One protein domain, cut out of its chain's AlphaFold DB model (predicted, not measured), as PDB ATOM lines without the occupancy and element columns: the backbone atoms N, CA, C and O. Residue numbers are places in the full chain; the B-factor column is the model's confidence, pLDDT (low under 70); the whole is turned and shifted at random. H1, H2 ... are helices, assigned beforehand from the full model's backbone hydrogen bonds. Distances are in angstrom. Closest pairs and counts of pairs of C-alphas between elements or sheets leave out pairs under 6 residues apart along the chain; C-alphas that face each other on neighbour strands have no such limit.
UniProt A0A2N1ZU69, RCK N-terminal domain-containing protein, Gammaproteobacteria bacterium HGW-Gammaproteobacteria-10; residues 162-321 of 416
ATOM      1  N   TYR A 162     -39.493  -7.258  -6.017       80.88
ATOM      2  CA  TYR A 162     -38.958  -8.621  -5.859       80.88
ATOM      3  C   TYR A 162     -38.257  -8.835  -4.508       80.88
ATOM      4  O   TYR A 162     -38.303  -9.927  -3.948       80.88
ATOM      5  N   PHE A 163     -37.594  -7.802  -3.977       81.88
ATOM      6  CA  PHE A 163     -36.806  -7.927  -2.749       81.88
ATOM      7  C   PHE A 163     -37.641  -7.838  -1.463       81.88
ATOM      8  O   PHE A 163     -37.115  -8.204  -0.413       81.88
ATOM      9  N   ASP A 164     -38.872  -7.303  -1.531       83.19
ATOM     10  CA  ASP A 164     -39.802  -7.050  -0.405       83.19
ATOM     11  C   ASP A 164     -39.099  -6.641   0.910       83.19
ATOM     12  O   ASP A 164     -39.338  -7.162   2.001       83.19
ATOM     13  N   SER A 165     -38.150  -5.707   0.804       88.12
ATOM     14  CA  SER A 165     -37.281  -5.321   1.912       88.12
ATOM     15  C   SER A 165     -37.467  -3.855   2.256       88.12
ATOM     16  O   SER A 165     -36.962  -2.967   1.567       88.12
ATOM     17  N   ALA A 166     -38.096  -3.605   3.407       90.62
ATOM     18  CA  ALA A 166     -38.306  -2.254   3.930       90.62
ATOM     19  C   ALA A 166     -36.989  -1.469   4.093       90.62
ATOM     20  O   ALA A 166     -36.969  -0.244   4.000       90.62
ATOM     21  N   LYS A 167     -35.863  -2.166   4.312       90.88
ATOM     22  CA  LYS A 167     -34.536  -1.540   4.413       90.88
ATOM     23  C   LYS A 167     -34.066  -0.995   3.065       90.88
ATOM     24  O   LYS A 167     -33.532   0.109   3.022       90.88
ATOM     25  N   ILE A 168     -34.266  -1.752   1.982       88.56
ATOM     26  CA  ILE A 168     -33.897  -1.324   0.627       88.56
ATOM     27  C   ILE A 168     -34.775  -0.144   0.212       88.56
ATOM     28  O   ILE A 168     -34.256   0.886  -0.212       88.56
ATOM     29  N   GLU A 169     -36.086  -0.254   0.424       92.12
ATOM     30  CA  GLU A 169     -37.037   0.823   0.148       92.12
ATOM     31  C   GLU A 169     -36.684   2.108   0.911       92.12
ATOM     32  O   GLU A 169     -36.669   3.183   0.318       92.12
ATOM     33  N   ALA A 170     -36.325   2.018   2.197       93.19
ATOM     34  CA  ALA A 170     -35.932   3.175   3.002       93.19
ATOM     35  C   ALA A 170     -34.656   3.864   2.499       93.19
ATOM     36  O   ALA A 170     -34.604   5.094   2.437       93.19
ATOM     37  N   VAL A 171     -33.636   3.087   2.115       92.06
ATOM     38  CA  VAL A 171     -32.404   3.634   1.527       92.06
ATOM     39  C   VAL A 171     -32.719   4.338   0.209       92.06
ATOM     40  O   VAL A 171     -32.296   5.474   0.006       92.06
ATOM     41  N   LEU A 172     -33.508   3.707  -0.660       92.12
ATOM     42  CA  LEU A 172     -33.907   4.296  -1.935       92.12
ATOM     43  C   LEU A 172     -34.721   5.577  -1.738       92.12
ATOM     44  O   LEU A 172     -34.385   6.588  -2.345       92.12
ATOM     45  N   MET A 173     -35.718   5.588  -0.845       94.50
ATOM     46  CA  MET A 173     -36.492   6.794  -0.520       94.50
ATOM     47  C   MET A 173     -35.589   7.954  -0.095       94.50
ATOM     48  O   MET A 173     -35.764   9.077  -0.571       94.50
ATOM     49  N   LEU A 174     -34.590   7.690   0.752       94.31
ATOM     50  CA  LEU A 174     -33.635   8.705   1.186       94.31
ATOM     51  C   LEU A 174     -32.833   9.275   0.006       94.31
ATOM     52  O   LEU A 174     -32.753  10.493  -0.149       94.31
ATOM     53  N   PHE A 175     -32.250   8.415  -0.831       91.69
ATOM     54  CA  PHE A 175     -31.437   8.863  -1.965       91.69
ATOM     55  C   PHE A 175     -32.262   9.541  -3.061       91.69
ATOM     56  O   PHE A 175     -31.775  10.500  -3.653       91.69
ATOM     57  N   MET A 176     -33.508   9.113  -3.290       93.00
ATOM     58  CA  MET A 176     -34.434   9.779  -4.212       93.00
ATOM     59  C   MET A 176     -34.741  11.207  -3.747       93.00
ATOM     60  O   MET A 176     -34.613  12.149  -4.525       93.00
ATOM     61  N   LEU A 177     -35.050  11.396  -2.459       93.12
ATOM     62  CA  LEU A 177     -35.292  12.729  -1.895       93.12
ATOM     63  C   LEU A 177     -34.047  13.620  -1.935       93.12
ATOM     64  O   LEU A 177     -34.164  14.812  -2.208       93.12
ATOM     65  N   ILE A 178     -32.859  13.060  -1.687       91.06
ATOM     66  CA  ILE A 178     -31.592  13.793  -1.816       91.06
ATOM     67  C   ILE A 178     -31.369  14.191  -3.279       91.06
ATOM     68  O   ILE A 178     -31.152  15.363  -3.552       91.06
ATOM     69  N   ALA A 179     -31.481  13.263  -4.229       88.00
ATOM     70  CA  ALA A 179     -31.283  13.540  -5.653       88.00
ATOM     71  C   ALA A 179     -32.304  14.542  -6.222       88.00
ATOM     72  O   ALA A 179     -32.001  15.256  -7.181       88.00
ATOM     73  N   ALA A 180     -33.493  14.625  -5.617       90.44
ATOM     74  CA  ALA A 180     -34.517  15.596  -5.974       90.44
ATOM     75  C   ALA A 180     -34.192  17.035  -5.525       90.44
ATOM     76  O   ALA A 180     -34.838  17.990  -5.968       90.44
ATOM     77  N   ILE A 181     -33.199  17.225  -4.654       91.38
ATOM     78  CA  ILE A 181     -32.730  18.545  -4.236       91.38
ATOM     79  C   ILE A 181     -31.708  19.073  -5.255       91.38
ATOM     80  O   ILE A 181     -31.011  18.340  -5.951       91.38
ATOM     81  N   ASN A 182     -31.634  20.397  -5.375       90.81
ATOM     82  CA  ASN A 182     -30.693  21.075  -6.260       90.81
ATOM     83  C   ASN A 182     -29.227  20.741  -5.902       90.81
ATOM     84  O   ASN A 182     -28.781  21.012  -4.779       90.81
ATOM     85  N   PHE A 183     -28.442  20.268  -6.879       87.25
ATOM     86  CA  PHE A 183     -27.016  19.950  -6.711       87.25
ATOM     87  C   PHE A 183     -26.161  21.129  -6.241       87.25
ATOM     88  O   PHE A 183     -25.227  20.936  -5.462       87.25
ATOM     89  N   ALA A 184     -26.500  22.363  -6.620       87.44
ATOM     90  CA  ALA A 184     -25.822  23.547  -6.103       87.44
ATOM     91  C   ALA A 184     -26.031  23.709  -4.586       87.44
ATOM     92  O   ALA A 184     -25.121  24.136  -3.879       87.44
ATOM     93  N   THR A 185     -27.198  23.319  -4.058       88.50
ATOM     94  CA  THR A 185     -27.459  23.353  -2.607       88.50
ATOM     95  C   THR A 185     -26.624  22.301  -1.882       88.50
ATOM     96  O   THR A 185     -26.050  22.605  -0.836       88.50
ATOM     97  N   HIS A 186     -26.480  21.104  -2.464       89.12
ATOM     98  CA  HIS A 186     -25.567  20.078  -1.950       89.12
ATOM     99  C   HIS A 186     -24.118  20.566  -1.924       89.12
ATOM    100  O   HIS A 186     -23.449  20.440  -0.900       89.12
ATOM    101  N   TYR A 187     -23.653  21.175  -3.016       89.38
ATOM    102  CA  TYR A 187     -22.305  21.728  -3.110       89.38
ATOM    103  C   TYR A 187     -22.037  22.770  -2.013       89.38
ATOM    104  O   TYR A 187     -21.066  22.649  -1.267       89.38
ATOM    105  N   VAL A 188     -22.937  23.743  -1.836       89.75
ATOM    106  CA  VAL A 188     -22.823  24.774  -0.788       89.75
ATOM    107  C   VAL A 188     -22.837  24.146   0.611       89.75
ATOM    108  O   VAL A 188     -22.016  24.509   1.456       89.75
ATOM    109  N   ALA A 189     -23.718  23.176   0.868       91.69
ATOM    110  CA  ALA A 189     -23.780  22.478   2.153       91.69
ATOM    111  C   ALA A 189     -22.482  21.718   2.478       91.69
ATOM    112  O   ALA A 189     -22.024  21.751   3.623       91.69
ATOM    113  N   LEU A 190     -21.863  21.083   1.476       91.38
ATOM    114  CA  LEU A 190     -20.594  20.364   1.616       91.38
ATOM    115  C   LEU A 190     -19.414  21.316   1.835       91.38
ATOM    116  O   LEU A 190     -18.630  21.106   2.760       91.38
ATOM    117  N   CYS A 191     -19.314  22.392   1.046       92.12
ATOM    118  CA  CYS A 191     -18.252  23.390   1.187       92.12
ATOM    119  C   CYS A 191     -18.281  24.075   2.558       92.12
ATOM    120  O   CYS A 191     -17.242  24.231   3.196       92.12
ATOM    121  N   HIS A 192     -19.468  24.450   3.040       90.88
ATOM    122  CA  HIS A 192     -19.628  25.102   4.341       90.88
ATOM    123  C   HIS A 192     -19.774  24.124   5.515       90.88
ATOM    124  O   HIS A 192     -19.911  24.574   6.653       90.88
ATOM    125  N   ARG A 193     -19.774  22.805   5.258       90.06
ATOM    126  CA  ARG A 193     -20.016  21.743   6.254       90.06
ATOM    127  C   ARG A 193     -21.224  22.044   7.151       90.06
ATOM    128  O   ARG A 193     -21.170  21.901   8.371       90.06
ATOM    129  N   SER A 194     -22.318  22.511   6.550       92.12
ATOM    130  CA  SER A 194     -23.514  22.952   7.271       92.12
ATOM    131  C   SER A 194     -24.784  22.533   6.544       92.12
ATOM    132  O   SER A 194     -24.856  22.609   5.323       92.12
ATOM    133  N   LEU A 195     -25.815  22.153   7.303       89.81
ATOM    134  CA  LEU A 195     -27.139  21.809   6.769       89.81
ATOM    135  C   LEU A 195     -28.057  23.030   6.590       89.81
ATOM    136  O   LEU A 195     -29.140  22.913   6.017       89.81
ATOM    137  N   LYS A 196     -27.632  24.218   7.042       90.12
ATOM    138  CA  LYS A 196     -28.405  25.465   6.904       90.12
ATOM    139  C   LYS A 196     -28.834  25.787   5.459       90.12
ATOM    140  O   LYS A 196     -29.969  26.239   5.308       90.12
ATOM    141  N   PRO A 197     -28.025  25.530   4.410       90.38
ATOM    142  CA  PRO A 197     -28.421  25.813   3.030       90.38
ATOM    143  C   PRO A 197     -29.700  25.094   2.585       90.38
ATOM    144  O   PRO A 197     -30.458  25.658   1.803       90.38
ATOM    145  N   TYR A 198     -29.996  23.899   3.113       90.38
ATOM    146  CA  TYR A 198     -31.235  23.184   2.781       90.38
ATOM    147  C   TYR A 198     -32.479  23.894   3.320       90.38
ATOM    148  O   TYR A 198     -33.485  23.985   2.626       90.38
ATOM    149  N   LEU A 199     -32.400  24.437   4.537       87.88
ATOM    150  CA  LEU A 199     -33.502  25.164   5.179       87.88
ATOM    151  C   LEU A 199     -33.703  26.565   4.588       87.88
ATOM    152  O   LEU A 199     -34.803  27.107   4.629       87.88
ATOM    153  N   GLN A 200     -32.636  27.163   4.060       87.62
ATOM    154  CA  GLN A 200     -32.684  28.467   3.395       87.62
ATOM    155  C   GLN A 200     -33.162  28.367   1.943       87.62
ATOM    156  O   GLN A 200     -33.585  29.371   1.365       87.62
ATOM    157  N   ASN A 201     -33.094  27.175   1.348       89.00
ATOM    158  CA  ASN A 201     -33.577  26.950   0.000       89.00
ATOM    159  C   ASN A 201     -35.113  27.036  -0.032       89.00
ATOM    160  O   ASN A 201     -35.827  26.339   0.688       89.00
ATOM    161  N   VAL A 202     -35.612  27.901  -0.912       90.00
ATOM    162  CA  VAL A 202     -37.038  28.198  -1.082       90.00
ATOM    163  C   VAL A 202     -37.852  27.042  -1.671       90.00
ATOM    164  O   VAL A 202     -39.070  27.058  -1.536       90.00
ATOM    165  N   GLU A 203     -37.212  26.071  -2.326       92.50
ATOM    166  CA  GLU A 203     -37.855  24.927  -2.987       92.50
ATOM    167  C   GLU A 203     -37.938  23.694  -2.076       92.50
ATOM    168  O   GLU A 203     -38.949  22.994  -2.095       92.50
ATOM    169  N   VAL A 204     -36.915  23.451  -1.246       91.62
ATOM    170  CA  VAL A 204     -36.761  22.196  -0.482       91.62
ATOM    171  C   VAL A 204     -37.899  21.984   0.514       91.62
ATOM    172  O   VAL A 204     -38.518  20.922   0.523       91.62
ATOM    173  N   LEU A 205     -38.199  22.986   1.345       90.75
ATOM    174  CA  LEU A 205     -39.248  22.860   2.361       90.75
ATOM    175  C   LEU A 205     -40.647  22.688   1.742       90.75
ATOM    176  O   LEU A 205     -41.348  21.762   2.152       90.75
ATOM    177  N   PRO A 206     -41.065  23.495   0.746       92.25
ATOM    178  CA  PRO A 206     -42.324  23.251   0.046       92.25
ATOM    179  C   PRO A 206     -42.396  21.886  -0.644       92.25
ATOM    180  O   PRO A 206     -43.448  21.257  -0.594       92.25
ATOM    181  N   MET A 207     -41.305  21.416  -1.257       92.75
ATOM    182  CA  MET A 207     -41.255  20.100  -1.902       92.75
ATOM    183  C   MET A 207     -41.477  18.978  -0.879       92.75
ATOM    184  O   MET A 207     -42.387  18.167  -1.039       92.75
ATOM    185  N   LEU A 208     -40.696  18.962   0.208       93.38
ATOM    186  CA  LEU A 208     -40.824  17.954   1.266       93.38
ATOM    187  C   LEU A 208     -42.191  18.016   1.955       93.38
ATOM    188  O   LEU A 208     -42.788  16.978   2.224       93.38
ATOM    189  N   GLY A 209     -42.703  19.223   2.209       93.75
ATOM    190  CA  GLY A 209     -44.026  19.425   2.795       93.75
ATOM    191  C   GLY A 209     -45.142  18.882   1.904       93.75
ATOM    192  O   GLY A 209     -46.021  18.179   2.394       93.75
ATOM    193  N   LEU A 210     -45.088  19.148   0.596       94.31
ATOM    194  CA  LEU A 210     -46.087  18.664  -0.357       94.31
ATOM    195  C   LEU A 210     -46.057  17.135  -0.493       94.31
ATOM    196  O   LEU A 210     -47.118  16.510  -0.492       94.31
ATOM    197  N   ILE A 211     -44.868  16.524  -0.527       95.06
ATOM    198  CA  ILE A 211     -44.715  15.061  -0.519       95.06
ATOM    199  C   ILE A 211     -45.283  14.472   0.780       95.06
ATOM    200  O   ILE A 211     -46.110  13.566   0.726       95.06
ATOM    201  N   ALA A 212     -44.909  15.008   1.945       95.56
ATOM    202  CA  ALA A 212     -45.362  14.494   3.239       95.56
ATOM    203  C   ALA A 212     -46.887  14.595   3.417       95.56
ATOM    204  O   ALA A 212     -47.526  13.630   3.838       95.56
ATOM    205  N   VAL A 213     -47.483  15.737   3.052       96.12
ATOM    206  CA  VAL A 213     -48.943  15.925   3.076       96.12
ATOM    207  C   VAL A 213     -49.624  14.958   2.109       96.12
ATOM    208  O   VAL A 213     -50.632  14.349   2.459       96.12
ATOM    209  N   SER A 214     -49.054  14.755   0.921       96.00
ATOM    210  CA  SER A 214     -49.608  13.824  -0.063       96.00
ATOM    211  C   SER A 214     -49.562  12.372   0.406       96.00
ATOM    212  O   SER A 214     -50.542  11.657   0.223       96.00
ATOM    213  N   ILE A 215     -48.475  11.949   1.063       96.06
ATOM    214  CA  ILE A 215     -48.372  10.618   1.681       96.06
ATOM    215  C   ILE A 215     -49.477  10.440   2.724       96.06
ATOM    216  O   ILE A 215     -50.180   9.435   2.695       96.06
ATOM    217  N   ALA A 216     -49.685  11.429   3.599       95.62
ATOM    218  CA  ALA A 216     -50.733  11.365   4.616       95.62
ATOM    219  C   ALA A 216     -52.142  11.243   4.003       95.62
ATOM    220  O   ALA A 216     -52.938  10.422   4.459       95.62
ATOM    221  N   ILE A 217     -52.438  12.013   2.949       95.75
ATOM    222  CA  ILE A 217     -53.725  11.943   2.237       95.75
ATOM    223  C   ILE A 217     -53.908  10.574   1.572       95.75
ATOM    224  O   ILE A 217     -54.968   9.968   1.707       95.75
ATOM    225  N   CYS A 218     -52.886  10.063   0.882       95.00
ATOM    226  CA  CYS A 218     -52.974   8.777   0.190       95.00
ATOM    227  C   CYS A 218     -53.158   7.617   1.178       95.00
ATOM    228  O   CYS A 218     -54.009   6.765   0.951       95.00
ATOM    229  N   ILE A 219     -52.450   7.627   2.312       94.12
ATOM    230  CA  ILE A 219     -52.647   6.636   3.382       94.12
ATOM    231  C   ILE A 219     -54.080   6.687   3.908       94.12
ATOM    232  O   ILE A 219     -54.696   5.641   4.082       94.12
ATOM    233  N   LEU A 220     -54.635   7.882   4.135       93.31
ATOM    234  CA  LEU A 220     -56.012   8.027   4.612       93.31
ATOM    235  C   LEU A 220     -57.021   7.417   3.630       93.31
ATOM    236  O   LEU A 220     -57.967   6.764   4.061       93.31
ATOM    237  N   VAL A 221     -56.806   7.591   2.324       94.19
ATOM    238  CA  VAL A 221     -57.646   6.976   1.285       94.19
ATOM    239  C   VAL A 221     -57.498   5.451   1.283       94.19
ATOM    240  O   VAL A 221     -58.500   4.747   1.274       94.19
ATOM    241  N   LEU A 222     -56.273   4.928   1.370       93.12
ATOM    242  CA  LEU A 222     -56.024   3.480   1.370       93.12
ATOM    243  C   LEU A 222     -56.548   2.771   2.626       93.12
ATOM    244  O   LEU A 222     -56.973   1.623   2.541       93.12
ATOM    245  N   LEU A 223     -56.519   3.448   3.778       90.81
ATOM    246  CA  LEU A 223     -57.103   2.943   5.024       90.81
ATOM    247  C   LEU A 223     -58.631   2.997   4.999       90.81
ATOM    248  O   LEU A 223     -59.271   2.125   5.568       90.81
ATOM    249  N   ARG A 224     -59.223   4.008   4.349       91.69
ATOM    250  CA  ARG A 224     -60.681   4.108   4.192       91.69
ATOM    251  C   ARG A 224     -61.248   2.964   3.350       91.69
ATOM    252  O   ARG A 224     -62.347   2.505   3.641       91.69
ATOM    253  N   ASP A 225     -60.514   2.550   2.323       90.00
ATOM    254  CA  ASP A 225     -60.948   1.525   1.370       90.00
ATOM    255  C   ASP A 225     -60.451   0.110   1.755       90.00
ATOM    256  O   ASP A 225     -60.523  -0.809   0.941       90.00
ATOM    257  N   ASP A 226     -59.941  -0.065   2.985       87.75
ATOM    258  CA  ASP A 226     -59.490  -1.338   3.578       87.75
ATOM    259  C   ASP A 226     -58.488  -2.142   2.715       87.75
ATOM    260  O   ASP A 226     -58.435  -3.372   2.764       87.75
ATOM    261  N   ILE A 227     -57.645  -1.457   1.933       89.94
ATOM    262  CA  ILE A 227     -56.671  -2.111   1.033       89.94
ATOM    263  C   ILE A 227     -55.540  -2.776   1.813       89.94
ATOM    264  O   ILE A 227     -55.059  -3.849   1.445       89.94
ATOM    265  N   TYR A 228     -55.106  -2.134   2.895       88.50
ATOM    266  CA  TYR A 228     -54.089  -2.656   3.794       88.50
ATOM    267  C   TYR A 228     -54.647  -2.694   5.212       88.50
ATOM    268  O   TYR A 228     -55.049  -1.668   5.752       88.50
ATOM    269  N   SER A 229     -54.608  -3.872   5.837       81.31
ATOM    270  CA  SER A 229     -55.037  -4.058   7.226       81.31
ATOM    271  C   SER A 229     -54.057  -3.464   8.243       81.31
ATOM    272  O   SER A 229     -54.443  -3.136   9.361       81.31
ATOM    273  N   ASP A 230     -52.779  -3.351   7.873       88.00
ATOM    274  CA  ASP A 230     -51.718  -2.816   8.725       88.00
ATOM    275  C   ASP A 230     -51.305  -1.392   8.288       88.00
ATOM    276  O   ASP A 230     -50.819  -1.209   7.162       88.00
ATOM    277  N   PRO A 231     -51.434  -0.377   9.167       87.19
ATOM    278  CA  PRO A 231     -51.038   0.997   8.866       87.19
ATOM    279  C   PRO A 231     -49.556   1.160   8.518       87.19
ATOM    280  O   PRO A 231     -49.208   2.038   7.726       87.19
ATOM    281  N   VAL A 232     -48.671   0.330   9.082       90.88
ATOM    282  CA  VAL A 232     -47.225   0.415   8.813       90.88
ATOM    283  C   VAL A 232     -46.923  -0.038   7.388       90.88
ATOM    284  O   VAL A 232     -46.186   0.633   6.662       90.88
ATOM    285  N   THR A 233     -47.545  -1.132   6.957       89.94
ATOM    286  CA  THR A 233     -47.464  -1.637   5.582       89.94
ATOM    287  C   THR A 233     -48.056  -0.643   4.580       89.94
ATOM    288  O   THR A 233     -47.441  -0.378   3.544       89.94
ATOM    289  N   SER A 234     -49.191  -0.016   4.917       91.62
ATOM    290  CA  SER A 234     -49.789   1.058   4.109       91.62
ATOM    291  C   SER A 234     -48.833   2.243   3.948       91.62
ATOM    292  O   SER A 234     -48.568   2.684   2.827       91.62
ATOM    293  N   PHE A 235     -48.229   2.715   5.046       94.00
ATOM    294  CA  PHE A 235     -47.238   3.789   5.005       94.00
ATOM    295  C   PHE A 235     -46.028   3.415   4.144       94.00
ATOM    296  O   PHE A 235     -45.638   4.202   3.285       94.00
ATOM    297  N   ARG A 236     -45.464   2.215   4.333       93.94
ATOM    298  CA  ARG A 236     -44.294   1.717   3.592       93.94
ATOM    299  C   ARG A 236     -44.510   1.792   2.080       93.94
ATOM    300  O   ARG A 236     -43.743   2.456   1.383       93.94
ATOM    301  N   HIS A 237     -45.566   1.150   1.583       93.44
ATOM    302  CA  HIS A 237     -45.822   1.082   0.145       93.44
ATOM    303  C   HIS A 237     -46.258   2.427  -0.432       93.44
ATOM    304  O   HIS A 237     -45.812   2.797  -1.519       93.44
ATOM    305  N   THR A 238     -47.071   3.195   0.299       95.25
ATOM    306  CA  THR A 238     -47.508   4.524  -0.150       95.25
ATOM    307  C   THR A 238     -46.336   5.486  -0.248       95.25
ATOM    308  O   THR A 238     -46.152   6.117  -1.284       95.25
ATOM    309  N   ALA A 239     -45.515   5.579   0.801       96.06
ATOM    310  CA  ALA A 239     -44.375   6.483   0.831       96.06
ATOM    311  C   ALA A 239     -43.375   6.152  -0.280       96.06
ATOM    312  O   ALA A 239     -42.947   7.058  -0.992       96.06
ATOM    313  N   PHE A 240     -43.054   4.868  -0.477       96.12
ATOM    314  CA  PHE A 240     -42.089   4.453  -1.490       96.12
ATOM    315  C   PHE A 240     -42.529   4.831  -2.909       96.12
ATOM    316  O   PHE A 240     -41.803   5.538  -3.610       96.12
ATOM    317  N   ASN A 241     -43.725   4.397  -3.324       95.00
ATOM    318  CA  ASN A 241     -44.195   4.634  -4.690       95.00
ATOM    319  C   ASN A 241     -44.495   6.119  -4.923       95.00
ATOM    320  O   ASN A 241     -44.160   6.651  -5.979       95.00
ATOM    321  N   LEU A 242     -45.051   6.822  -3.930       95.56
ATOM    322  CA  LEU A 242     -45.329   8.250  -4.058       95.56
ATOM    323  C   LEU A 242     -44.045   9.068  -4.175       95.56
ATOM    324  O   LEU A 242     -43.968   9.900  -5.071       95.56
ATOM    325  N   ILE A 243     -43.035   8.827  -3.326       95.44
ATOM    326  CA  ILE A 243     -41.736   9.513  -3.436       95.44
ATOM    327  C   ILE A 243     -41.128   9.237  -4.808       95.44
ATOM    328  O   ILE A 243     -40.745  10.177  -5.490       95.44
ATOM    329  N   SER A 244     -41.107   7.973  -5.230       94.06
ATOM    330  CA  SER A 244     -40.532   7.562  -6.508       94.06
ATOM    331  C   SER A 244     -41.147   8.280  -7.715       94.06
ATOM    332  O   SER A 244     -40.413   8.804  -8.555       94.06
ATOM    333  N   ILE A 245     -42.479   8.356  -7.790       93.81
ATOM    334  CA  ILE A 245     -43.168   9.045  -8.888       93.81
ATOM    335  C   ILE A 245     -43.059  10.566  -8.747       93.81
ATOM    336  O   ILE A 245     -42.790  11.249  -9.730       93.81
ATOM    337  N   ALA A 246     -43.197  11.114  -7.538       93.69
ATOM    338  CA  ALA A 246     -43.100  12.556  -7.306       93.69
ATOM    339  C   ALA A 246     -41.705  13.127  -7.622       93.69
ATOM    340  O   ALA A 246     -41.595  14.308  -7.957       93.69
ATOM    341  N   THR A 247     -40.648  12.312  -7.514       92.19
ATOM    342  CA  THR A 247     -39.267  12.680  -7.865       92.19
ATOM    343  C   THR A 247     -38.828  12.194  -9.252       92.19
ATOM    344  O   THR A 247     -37.643  12.293  -9.567       92.19
ATOM    345  N   ASP A 248     -39.749  11.674 -10.068       91.00
ATOM    346  CA  ASP A 248     -39.506  11.148 -11.421       91.00
ATOM    347  C   ASP A 248     -38.436  10.035 -11.486       91.00
ATOM    348  O   ASP A 248     -37.629   9.974 -12.411       91.00
ATOM    349  N   CYS A 249     -38.369   9.170 -10.470       89.44
ATOM    350  CA  CYS A 249     -37.456   8.019 -10.454       89.44
ATOM    351  C   CYS A 249     -38.063   6.769 -11.099       89.44
ATOM    352  O   CYS A 249     -37.326   5.953 -11.646       89.44
ATOM    353  N   GLY A 250     -39.386   6.605 -11.021       88.94
ATOM    354  CA  GLY A 250     -40.099   5.524 -11.710       88.94
ATOM    355  C   GLY A 250     -39.886   4.123 -11.139       88.94
ATOM    356  O   GLY A 250     -40.252   3.136 -11.769       88.94
ATOM    357  N   PHE A 251     -39.313   4.013  -9.943       89.88
ATOM    358  CA  PHE A 251     -39.251   2.764  -9.199       89.88
ATOM    359  C   PHE A 251     -40.613   2.379  -8.628       89.88
ATOM    360  O   PHE A 251     -41.310   3.206  -8.039       89.88
ATOM    361  N   VAL A 252     -40.939   1.098  -8.744       90.75
ATOM    362  CA  VAL A 252     -42.211   0.521  -8.315       90.75
ATOM    363  C   VAL A 252     -41.933  -0.582  -7.296       90.75
ATOM    364  O   VAL A 252     -41.106  -1.464  -7.549       90.75
ATOM    365  N   SER A 253     -42.614  -0.541  -6.148       91.31
ATOM    366  CA  SER A 253     -42.614  -1.660  -5.192       91.31
ATOM    367  C   SER A 253     -43.877  -2.505  -5.259       91.31
ATOM    368  O   SER A 253     -43.798  -3.716  -5.070       91.31
ATOM    369  N   VAL A 254     -45.029  -1.899  -5.560       91.12
ATOM    370  CA  VAL A 254     -46.310  -2.602  -5.696       91.12
ATOM    371  C   VAL A 254     -47.103  -2.072  -6.880       91.12
ATOM    372  O   VAL A 254     -46.940  -0.927  -7.296       91.12
ATOM    373  N   ASP A 255     -47.992  -2.917  -7.389       91.25
ATOM    374  CA  ASP A 255     -48.937  -2.584  -8.448       91.25
ATOM    375  C   ASP A 255     -50.033  -1.635  -7.928       91.25
ATOM    376  O   ASP A 255     -51.094  -2.061  -7.463       91.25
ATOM    377  N   TYR A 256     -49.745  -0.332  -7.963       91.44
ATOM    378  CA  TYR A 256     -50.658   0.717  -7.508       91.44
ATOM    379  C   TYR A 256     -51.792   1.028  -8.499       91.44
ATOM    380  O   TYR A 256     -52.645   1.852  -8.180       91.44
ATOM    381  N   ASP A 257     -51.879   0.353  -9.655       90.94
ATOM    382  CA  ASP A 257     -53.088   0.413 -10.500       90.94
ATOM    383  C   ASP A 257     -54.299  -0.221  -9.805       90.94
ATOM    384  O   ASP A 257     -55.446   0.078 -10.135       90.94
ATOM    385  N   ARG A 258     -54.050  -1.077  -8.806       90.75
ATOM    386  CA  ARG A 258     -55.085  -1.704  -7.974       90.75
ATOM    387  C   ARG A 258     -55.585  -0.806  -6.845       90.75
ATOM    388  O   ARG A 258     -56.528  -1.175  -6.151       90.75
ATOM    389  N   TRP A 259     -54.929   0.327  -6.610       94.25
ATOM    390  CA  TRP A 259     -55.344   1.286  -5.591       94.25
ATOM    391  C   TRP A 259     -56.542   2.120  -6.071       94.25
ATOM    392  O   TRP A 259     -56.849   2.145  -7.265       94.25
ATOM    393  N   PRO A 260     -57.244   2.831  -5.170       94.44
ATOM    394  CA  PRO A 260     -58.384   3.651  -5.535       94.44
ATOM    395  C   PRO A 260     -57.885   4.739  -6.469       94.44
ATOM    396  O   PRO A 260     -56.891   5.393  -6.155       94.44
ATOM    397  N   ALA A 261     -58.582   4.956  -7.587       92.50
ATOM    398  CA  ALA A 261     -58.094   5.754  -8.716       92.50
ATOM    399  C   ALA A 261     -57.522   7.131  -8.325       92.50
ATOM    400  O   ALA A 261     -56.600   7.624  -8.968       92.50
ATOM    401  N   PHE A 262     -58.024   7.738  -7.247       95.31
ATOM    402  CA  PHE A 262     -57.476   8.975  -6.697       95.31
ATOM    403  C   PHE A 262     -55.954   8.915  -6.462       95.31
ATOM    404  O   PHE A 262     -55.258   9.855  -6.832       95.31
ATOM    405  N   VAL A 263     -55.433   7.832  -5.879       95.31
ATOM    406  CA  VAL A 263     -54.021   7.718  -5.477       95.31
ATOM    407  C   VAL A 263     -53.061   7.734  -6.681       95.31
ATOM    408  O   VAL A 263     -52.216   8.631  -6.724       95.31
ATOM    409  N   PRO A 264     -53.177   6.840  -7.686       94.75
ATOM    410  CA  PRO A 264     -52.304   6.867  -8.860       94.75
ATOM    411  C   PRO A 264     -52.406   8.172  -9.663       94.75
ATOM    412  O   PRO A 264     -51.386   8.713 -10.089       94.75
ATOM    413  N   TRP A 265     -53.611   8.733  -9.830       95.06
ATOM    414  CA  TRP A 265     -53.773  10.022 -10.512       95.06
ATOM    415  C   TRP A 265     -53.137  11.177  -9.733       95.06
ATOM    416  O   TRP A 265     -52.520  12.056 -10.337       95.06
ATOM    417  N   TRP A 266     -53.232  11.166  -8.399       95.38
ATOM    418  CA  TRP A 266     -52.549  12.137  -7.547       95.38
ATOM    419  C   TRP A 266     -51.027  12.007  -7.654       95.38
ATOM    420  O   TRP A 266     -50.336  13.014  -7.780       95.38
ATOM    421  N   MET A 267     -50.496  10.783  -7.679       94.75
ATOM    422  CA  MET A 267     -49.064  10.530  -7.875       94.75
ATOM    423  C   MET A 267     -48.567  11.053  -9.230       94.75
ATOM    424  O   MET A 267     -47.565  11.767  -9.273       94.75
ATOM    425  N   LEU A 268     -49.286  10.789 -10.327       93.44
ATOM    426  CA  LEU A 268     -48.942  11.339 -11.645       93.44
ATOM    427  C   LEU A 268     -49.022  12.871 -11.681       93.44
ATOM    428  O   LEU A 268     -48.170  13.527 -12.278       93.44
ATOM    429  N   TYR A 269     -50.006  13.463 -11.002       92.81
ATOM    430  CA  TYR A 269     -50.082  14.915 -10.848       92.81
ATOM    431  C   TYR A 269     -48.874  15.481 -10.083       92.81
ATOM    432  O   TYR A 269     -48.317  16.511 -10.473       92.81
ATOM    433  N   LEU A 270     -48.424  14.800  -9.025       92.06
ATOM    434  CA  LEU A 270     -47.213  15.172  -8.296       92.06
ATOM    435  C   LEU A 270     -45.973  15.107  -9.194       92.06
ATOM    436  O   LEU A 270     -45.169  16.038  -9.163       92.06
ATOM    437  N   SER A 271     -45.840  14.104 -10.063       91.38
ATOM    438  CA  SER A 271     -44.755  14.084 -11.058       91.38
ATOM    439  C   SER A 271     -44.728  15.355 -11.925       91.38
ATOM    440  O   SER A 271     -43.660  15.876 -12.225       91.38
ATOM    441  N   CYS A 272     -45.878  15.962 -12.250       88.25
ATOM    442  CA  CYS A 272     -45.888  17.248 -12.959       88.25
ATOM    443  C   CYS A 272     -45.382  18.412 -12.088       88.25
ATOM    444  O   CYS A 272     -44.651  19.278 -12.573       88.25
ATOM    445  N   VAL A 273     -45.822  18.475 -10.825       83.00
ATOM    446  CA  VAL A 273     -45.801  19.694  -9.990       83.00
ATOM    447  C   VAL A 273     -44.673  19.716  -8.957       83.00
ATOM    448  O   VAL A 273     -44.048  20.765  -8.763       83.00
ATOM    449  N   THR A 274     -44.426  18.586  -8.292       74.44
ATOM    450  CA  THR A 274     -43.310  18.384  -7.349       74.44
ATOM    451  C   THR A 274     -42.026  17.939  -8.018       74.44
ATOM    452  O   THR A 274     -41.008  17.908  -7.324       74.44
ATOM    453  N   ALA A 275     -42.078  17.644  -9.326       63.09
ATOM    454  CA  ALA A 275     -40.934  17.335 -10.173       63.09
ATOM    455  C   ALA A 275     -39.723  18.137  -9.696       63.09
ATOM    456  O   ALA A 275     -39.807  19.365  -9.583       63.09
ATOM    457  N   ALA A 276     -38.674  17.412  -9.322       69.81
ATOM    458  CA  ALA A 276     -37.575  17.815  -8.452       69.81
ATOM    459  C   ALA A 276     -37.091  19.284  -8.559       69.81
ATOM    460  O   ALA A 276     -37.254  19.960  -9.575       69.81
ATOM    461  N   CYS A 277     -36.419  19.786  -7.517       82.75
ATOM    462  CA  CYS A 277     -35.930  21.170  -7.438       82.75
ATOM    463  C   CYS A 277     -35.154  21.598  -8.697       82.75
ATOM    464  O   CYS A 277     -34.518  20.788  -9.374       82.75
ATOM    465  N   THR A 278     -35.145  22.890  -9.011       84.81
ATOM    466  CA  THR A 278     -34.375  23.413 -10.150       84.81
ATOM    467  C   THR A 278     -32.897  23.031 -10.019       84.81
ATOM    468  O   THR A 278     -32.303  23.262  -8.971       84.81
ATOM    469  N   GLY A 279     -32.288  22.446 -11.058       79.19
ATOM    470  CA  GLY A 279     -30.892  21.972 -11.000       79.19
ATOM    471  C   GLY A 279     -30.695  20.604 -10.324       79.19
ATOM    472  O   GLY A 279     -29.610  20.328  -9.821       79.19
ATOM    473  N   SER A 280     -31.739  19.775 -10.287       87.12
ATOM    474  CA  SER A 280     -31.719  18.356  -9.885       87.12
ATOM    475  C   SER A 280     -31.805  17.414 -11.102       87.12
ATOM    476  O   SER A 280     -31.826  17.867 -12.248       87.12
ATOM    477  N   THR A 281     -31.874  16.099 -10.863       80.38
ATOM    478  CA  THR A 281     -31.985  15.063 -11.910       80.38
ATOM    479  C   THR A 281     -33.381  14.899 -12.518       80.38
ATOM    480  O   THR A 281     -33.472  14.388 -13.642       80.38
ATOM    481  N   GLY A 282     -34.436  15.297 -11.795       75.38
ATOM    482  CA  GLY A 282     -35.832  15.036 -12.176       75.38
ATOM    483  C   GLY A 282     -36.279  15.793 -13.426       75.38
ATOM    484  O   GLY A 282     -35.510  16.563 -14.012       75.38
ATOM    485  N   GLY A 283     -37.531  15.622 -13.834       76.19
ATOM    486  CA  GLY A 283     -38.132  16.263 -15.003       76.19
ATOM    487  C   GLY A 283     -39.168  17.320 -14.625       76.19
ATOM    488  O   GLY A 283     -38.975  18.051 -13.649       76.19
ATOM    489  N   GLY A 284     -40.211  17.429 -15.449       83.50
ATOM    490  CA  GLY A 284     -41.440  18.181 -15.183       83.50
ATOM    491  C   GLY A 284     -41.315  19.703 -15.070       83.50
ATOM    492  O   GLY A 284     -40.370  20.335 -15.555       83.50
ATOM    493  N   ILE A 285     -42.322  20.320 -14.442       89.69
ATOM    494  CA  ILE A 285     -42.453  21.784 -14.370       89.69
ATOM    495  C   ILE A 285     -41.362  22.412 -13.498       89.69
ATOM    496  O   ILE A 285     -40.921  23.524 -13.804       89.69
ATOM    497  N   LYS A 286     -40.869  21.677 -12.494       87.81
ATOM    498  CA  LYS A 286     -39.954  22.121 -11.430       87.81
ATOM    499  C   LYS A 286     -40.628  22.898 -10.310       87.81
ATOM    500  O   LYS A 286     -41.441  23.797 -10.548       87.81
ATOM    501  N   MET A 287     -40.170  22.640  -9.084       91.00
ATOM    502  CA  MET A 287     -40.724  23.266  -7.882       91.00
ATOM    503  C   MET A 287     -40.645  24.802  -7.899       91.00
ATOM    504  O   MET A 287     -41.600  25.474  -7.506       91.00
ATOM    505  N   PHE A 288     -39.560  25.391  -8.415       89.50
ATOM    506  CA  PHE A 288     -39.459  26.846  -8.576       89.50
ATOM    507  C   PHE A 288     -40.598  27.435  -9.421       89.50
ATOM    508  O   PHE A 288     -41.207  28.432  -9.022       89.50
ATOM    509  N   ARG A 289     -40.909  26.829 -10.578       90.88
ATOM    510  CA  ARG A 289     -41.975  27.313 -11.470       90.88
ATOM    511  C   ARG A 289     -43.341  27.128 -10.814       90.88
ATOM    512  O   ARG A 289     -44.148  28.053 -10.851       90.88
ATOM    513  N   THR A 290     -43.561  26.007 -10.129       91.31
ATOM    514  CA  THR A 290     -44.769  25.765  -9.325       91.31
ATOM    515  C   THR A 290     -44.988  26.862  -8.278       91.31
ATOM    516  O   THR A 290     -46.057  27.473  -8.220       91.31
ATOM    517  N   LEU A 291     -43.965  27.179  -7.478       91.62
ATOM    518  CA  LEU A 291     -44.040  28.228  -6.456       91.62
ATOM    519  C   LEU A 291     -44.269  29.615  -7.061       91.62
ATOM    520  O   LEU A 291     -45.022  30.419  -6.504       91.62
ATOM    521  N   LEU A 292     -43.632  29.896  -8.198       92.50
ATOM    522  CA  LEU A 292     -43.815  31.140  -8.937       92.50
ATOM    523  C   LEU A 292     -45.269  31.304  -9.382       92.50
ATOM    524  O   LEU A 292     -45.848  32.364  -9.151       92.50
ATOM    525  N   LEU A 293     -45.868  30.266  -9.972       91.25
ATOM    526  CA  LEU A 293     -47.260  30.282 -10.431       91.25
ATOM    527  C   LEU A 293     -48.234  30.451  -9.271       91.25
ATOM    528  O   LEU A 293     -49.131  31.285  -9.354       91.25
ATOM    529  N   TRP A 294     -48.025  29.722  -8.172       91.25
ATOM    530  CA  TRP A 294     -48.869  29.838  -6.984       91.25
ATOM    531  C   TRP A 294     -48.858  31.265  -6.420       91.25
ATOM    532  O   TRP A 294     -49.905  31.859  -6.154       91.25
ATOM    533  N   ARG A 295     -47.667  31.867  -6.303       91.19
ATOM    534  CA  ARG A 295     -47.529  33.261  -5.853       91.19
ATOM    535  C   ARG A 295     -48.101  34.255  -6.865       91.19
ATOM    536  O   ARG A 295     -48.671  35.261  -6.451       91.19
ATOM    537  N   GLN A 296     -47.968  33.995  -8.165       92.56
ATOM    538  CA  GLN A 296     -48.513  34.855  -9.216       92.56
ATOM    539  C   GLN A 296     -50.046  34.821  -9.225       92.56
ATOM    540  O   GLN A 296     -50.666  35.875  -9.315       92.56
ATOM    541  N   ALA A 297     -50.659  33.650  -9.049       90.50
ATOM    542  CA  ALA A 297     -52.107  33.515  -8.911       90.50
ATOM    543  C   ALA A 297     -52.626  34.296  -7.692       90.50
ATOM    544  O   ALA A 297     -53.561  35.087  -7.811       90.50
ATOM    545  N   GLY A 298     -51.960  34.164  -6.538       89.56
ATOM    546  CA  GLY A 298     -52.292  34.949  -5.345       89.56
ATOM    547  C   GLY A 298     -52.121  36.460  -5.550       89.56
ATOM    548  O   GLY A 298     -52.937  37.250  -5.079       89.56
ATOM    549  N   ARG A 299     -51.093  36.881  -6.298       88.56
ATOM    550  CA  ARG A 299     -50.873  38.292  -6.647       88.56
ATOM    551  C   ARG A 299     -52.004  38.850  -7.509       88.56
ATOM    552  O   ARG A 299     -52.445  39.963  -7.238       88.56
ATOM    553  N   GLU A 300     -52.464  38.111  -8.517       89.25
ATOM    554  CA  GLU A 300     -53.593  38.547  -9.349       89.25
ATOM    555  C   GLU A 300     -54.891  38.618  -8.540       89.25
ATOM    556  O   GLU A 300     -55.616  39.605  -8.645       89.25
ATOM    557  N   LEU A 301     -55.133  37.660  -7.638       89.62
ATOM    558  CA  LEU A 301     -56.278  37.720  -6.727       89.62
ATOM    559  C   LEU A 301     -56.248  38.986  -5.853       89.62
ATOM    560  O   LEU A 301     -57.243  39.701  -5.746       89.62
ATOM    561  N   MET A 302     -55.086  39.315  -5.283       86.12
ATOM    562  CA  MET A 302     -54.913  40.543  -4.500       86.12
ATOM    563  C   MET A 302     -55.069  41.811  -5.345       86.12
ATOM    564  O   MET A 302     -55.550  42.825  -4.843       86.12
ATOM    565  N   ARG A 303     -54.680  41.773  -6.622       86.75
ATOM    566  CA  ARG A 303     -54.804  42.910  -7.539       86.75
ATOM    567  C   ARG A 303     -56.256  43.200  -7.911       86.75
ATOM    568  O   ARG A 303     -56.602  44.366  -8.072       86.75
ATOM    569  N   ILE A 304     -57.096  42.168  -8.002       89.56
ATOM    570  CA  ILE A 304     -58.545  42.328  -8.196       89.56
ATOM    571  C   ILE A 304     -59.157  43.079  -7.004       89.56
ATOM    572  O   ILE A 304     -59.966  43.981  -7.198       89.56
ATOM    573  N   LEU A 305     -58.737  42.747  -5.779       91.00
ATOM    574  CA  LEU A 305     -59.221  43.400  -4.556       91.00
ATOM    575  C   LEU A 305     -58.642  44.811  -4.362       91.00
ATOM    576  O   LEU A 305     -59.327  45.702  -3.859       91.00
ATOM    577  N   HIS A 306     -57.391  45.031  -4.770       90.31
ATOM    578  CA  HIS A 306     -56.691  46.307  -4.626       90.31
ATOM    579  C   HIS A 306     -55.990  46.722  -5.937       90.31
ATOM    580  O   HIS A 306     -54.782  46.509  -6.088       90.31
ATOM    581  N   PRO A 307     -56.707  47.382  -6.870       86.62
ATOM    582  CA  PRO A 307     -56.200  47.701  -8.214       86.62
ATOM    583  C   PRO A 307     -54.932  48.567  -8.254       86.62
ATOM    584  O   PRO A 307     -54.135  48.460  -9.186       86.62
ATOM    585  N   HIS A 308     -54.725  49.412  -7.238       87.69
ATOM    586  CA  HIS A 308     -53.574  50.318  -7.138       87.69
ATOM    587  C   HIS A 308     -52.395  49.743  -6.333       87.69
ATOM    588  O   HIS A 308     -51.378  50.416  -6.169       87.69
ATOM    589  N   ALA A 309     -52.496  48.511  -5.822       82.31
ATOM    590  CA  ALA A 309     -51.430  47.914  -5.028       82.31
ATOM    591  C   ALA A 309     -50.236  47.492  -5.906       82.31
ATOM    592  O   ALA A 309     -50.340  46.615  -6.767       82.31
ATOM    593  N   VAL A 310     -49.057  48.068  -5.646       80.88
ATOM    594  CA  VAL A 310     -47.793  47.629  -6.256       80.88
ATOM    595  C   VAL A 310     -47.211  46.498  -5.415       80.88
ATOM    596  O   VAL A 310     -46.476  46.724  -4.459       80.88
ATOM    597  N   ASN A 311     -47.548  45.261  -5.773       81.06
ATOM    598  CA  ASN A 311     -47.079  44.071  -5.065       81.06
ATOM    599  C   ASN A 311     -46.045  43.307  -5.916       81.06
ATOM    600  O   ASN A 311     -46.448  42.495  -6.747       81.06
ATOM    601  N   PRO A 312     -44.732  43.590  -5.821       83.50
ATOM    602  CA  PRO A 312     -43.726  42.883  -6.613       83.50
ATOM    603  C   PRO A 312     -43.642  41.408  -6.196       83.50
ATOM    604  O   PRO A 312     -43.507  41.098  -5.013       83.50
ATOM    605  N   LEU A 313     -43.667  40.490  -7.170       87.69
ATOM    606  CA  LEU A 313     -43.536  39.057  -6.898       87.69
ATOM    607  C   LEU A 313     -42.130  38.757  -6.355       87.69
ATOM    608  O   LEU A 313     -41.126  39.000  -7.027       87.69
ATOM    609  N   ARG A 314     -42.055  38.212  -5.141       85.69
ATOM    610  CA  ARG A 314     -40.802  37.772  -4.514       85.69
ATOM    611  C   ARG A 314     -40.795  36.261  -4.373       85.69
ATOM    612  O   ARG A 314     -41.825  35.682  -4.036       85.69
ATOM    613  N   ILE A 315     -39.637  35.638  -4.573       83.94
ATOM    614  CA  ILE A 315     -39.357  34.242  -4.211       83.94
ATOM    615  C   ILE A 315     -38.086  34.264  -3.364       83.94
ATOM    616  O   ILE A 315     -37.041  34.727  -3.817       83.94
ATOM    617  N   GLY A 316     -38.200  33.845  -2.102       83.31
ATOM    618  CA  GLY A 316     -37.158  34.082  -1.102       83.31
ATOM    619  C   GLY A 316     -36.884  35.575  -0.917       83.31
ATOM    620  O   GLY A 316     -37.808  36.360  -0.707       83.31
ATOM    621  N   VAL A 317     -35.611  35.951  -1.020       79.38
ATOM    622  CA  VAL A 317     -35.139  37.338  -0.857       79.38
ATOM    623  C   VAL A 317     -35.182  38.119  -2.180       79.38
ATOM    624  O   VAL A 317     -35.200  39.346  -2.183       79.38
ATOM    625  N   THR A 318     -35.239  37.425  -3.318       80.75
ATOM    626  CA  THR A 318     -35.145  38.038  -4.649       80.75
ATOM    627  C   THR A 318     -36.509  38.411  -5.226       80.75
ATOM    628  O   THR A 318     -37.475  37.648  -5.135       80.75
ATOM    629  N   THR A 319     -36.588  39.579  -5.866       88.31
ATOM    630  CA  THR A 319     -37.725  39.981  -6.703       88.31
ATOM    631  C   THR A 319     -37.607  39.345  -8.084       88.31
ATOM    632  O   THR A 319     -36.558  39.391  -8.723       88.31
ATOM    633  N   VAL A 320     -38.696  38.750  -8.563       90.19
ATOM    634  CA  VAL A 320     -38.732  38.099  -9.873       90.19
ATOM    635  C   VAL A 320     -39.159  39.115 -10.927       90.19
ATOM    636  O   VAL A 320     -40.203  39.756 -10.802       90.19
ATOM    637  N   ALA A 321     -38.358  39.260 -11.982       90.50
ATOM    638  CA  ALA A 321     -38.685  40.141 -13.098       90.50
ATOM    639  C   ALA A 321     -39.902  39.621 -13.886       90.50
ATOM    640  O   ALA A 321     -40.000  38.425 -14.164       90.50
TER     641      ALA A 321
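What this domain is: This is residues 162 to 321 of the 416 residues of the protein "RCK N-terminal domain-containing protein" of Gammaproteobacteria bacterium HGW-Gammaproteobacteria-10 (UniProt A0A2N1ZU69). Helices H1, H4, H5 and H6 form a body with H5 in the middle, and H7 leads away from it as a long arm with the tail, residues 306 to 321, folding back. The short H2 and H3 follow the later end of H1. The printed part has 160 residues with seven named helices, H1 to H7 in chain order, and no named strand, an all helix domain. It is only just compact, close to loose, with a radius of gyration of the C-alphas of 18.0 A, and flat, spanning 57 by 43 by 23 A.

How they stand to each other: H4, residues 204 to 224, touches the hub H5, residues 231 to 246, opposite ways at a steep tilt of 46 degrees; their closest C-alphas, Ile 215 and Ala 239, are 5.8 A apart. H1, residues 166 to 179, touches H5 at Met 173 and Phe 240, closest C-alphas 6.1 A apart, the same way at a shallow tilt of 32 degrees, only just short of steep. H6, residues 262 to 273, touches H5 with residues 267 to 272 alone; the closest C-alphas, Ala 246 and Ser 271, are 4.4 A apart. H7, residues 287 to 305, touches no helix and is about perpendicular to H4, at 89 degrees. H2, residues 183 to 191, touches H3, residues 196 to 200, the closest C-alphas, Ala 189 and Pro 197, being 5.8 A apart. In all seven helices every O i to N i+4 pair is within hydrogen-bond range.

Where its parts are: H4 is 30.4 A long, H7 27.5 A, H5 21.4 A and H1 19.8 A. C-alpha 204 is at (-36.761, 22.196, -0.482) and C-alpha 305 at (-59.221, 43.400, -4.556).

The domain as a whole: The C-alphas farthest apart, Phe 163 and His 308, are 60.8 A apart. The printed part has no cut. The links H5 to H6 and H6 to H7 are long. Residues 275 to 276 are under pLDDT 70.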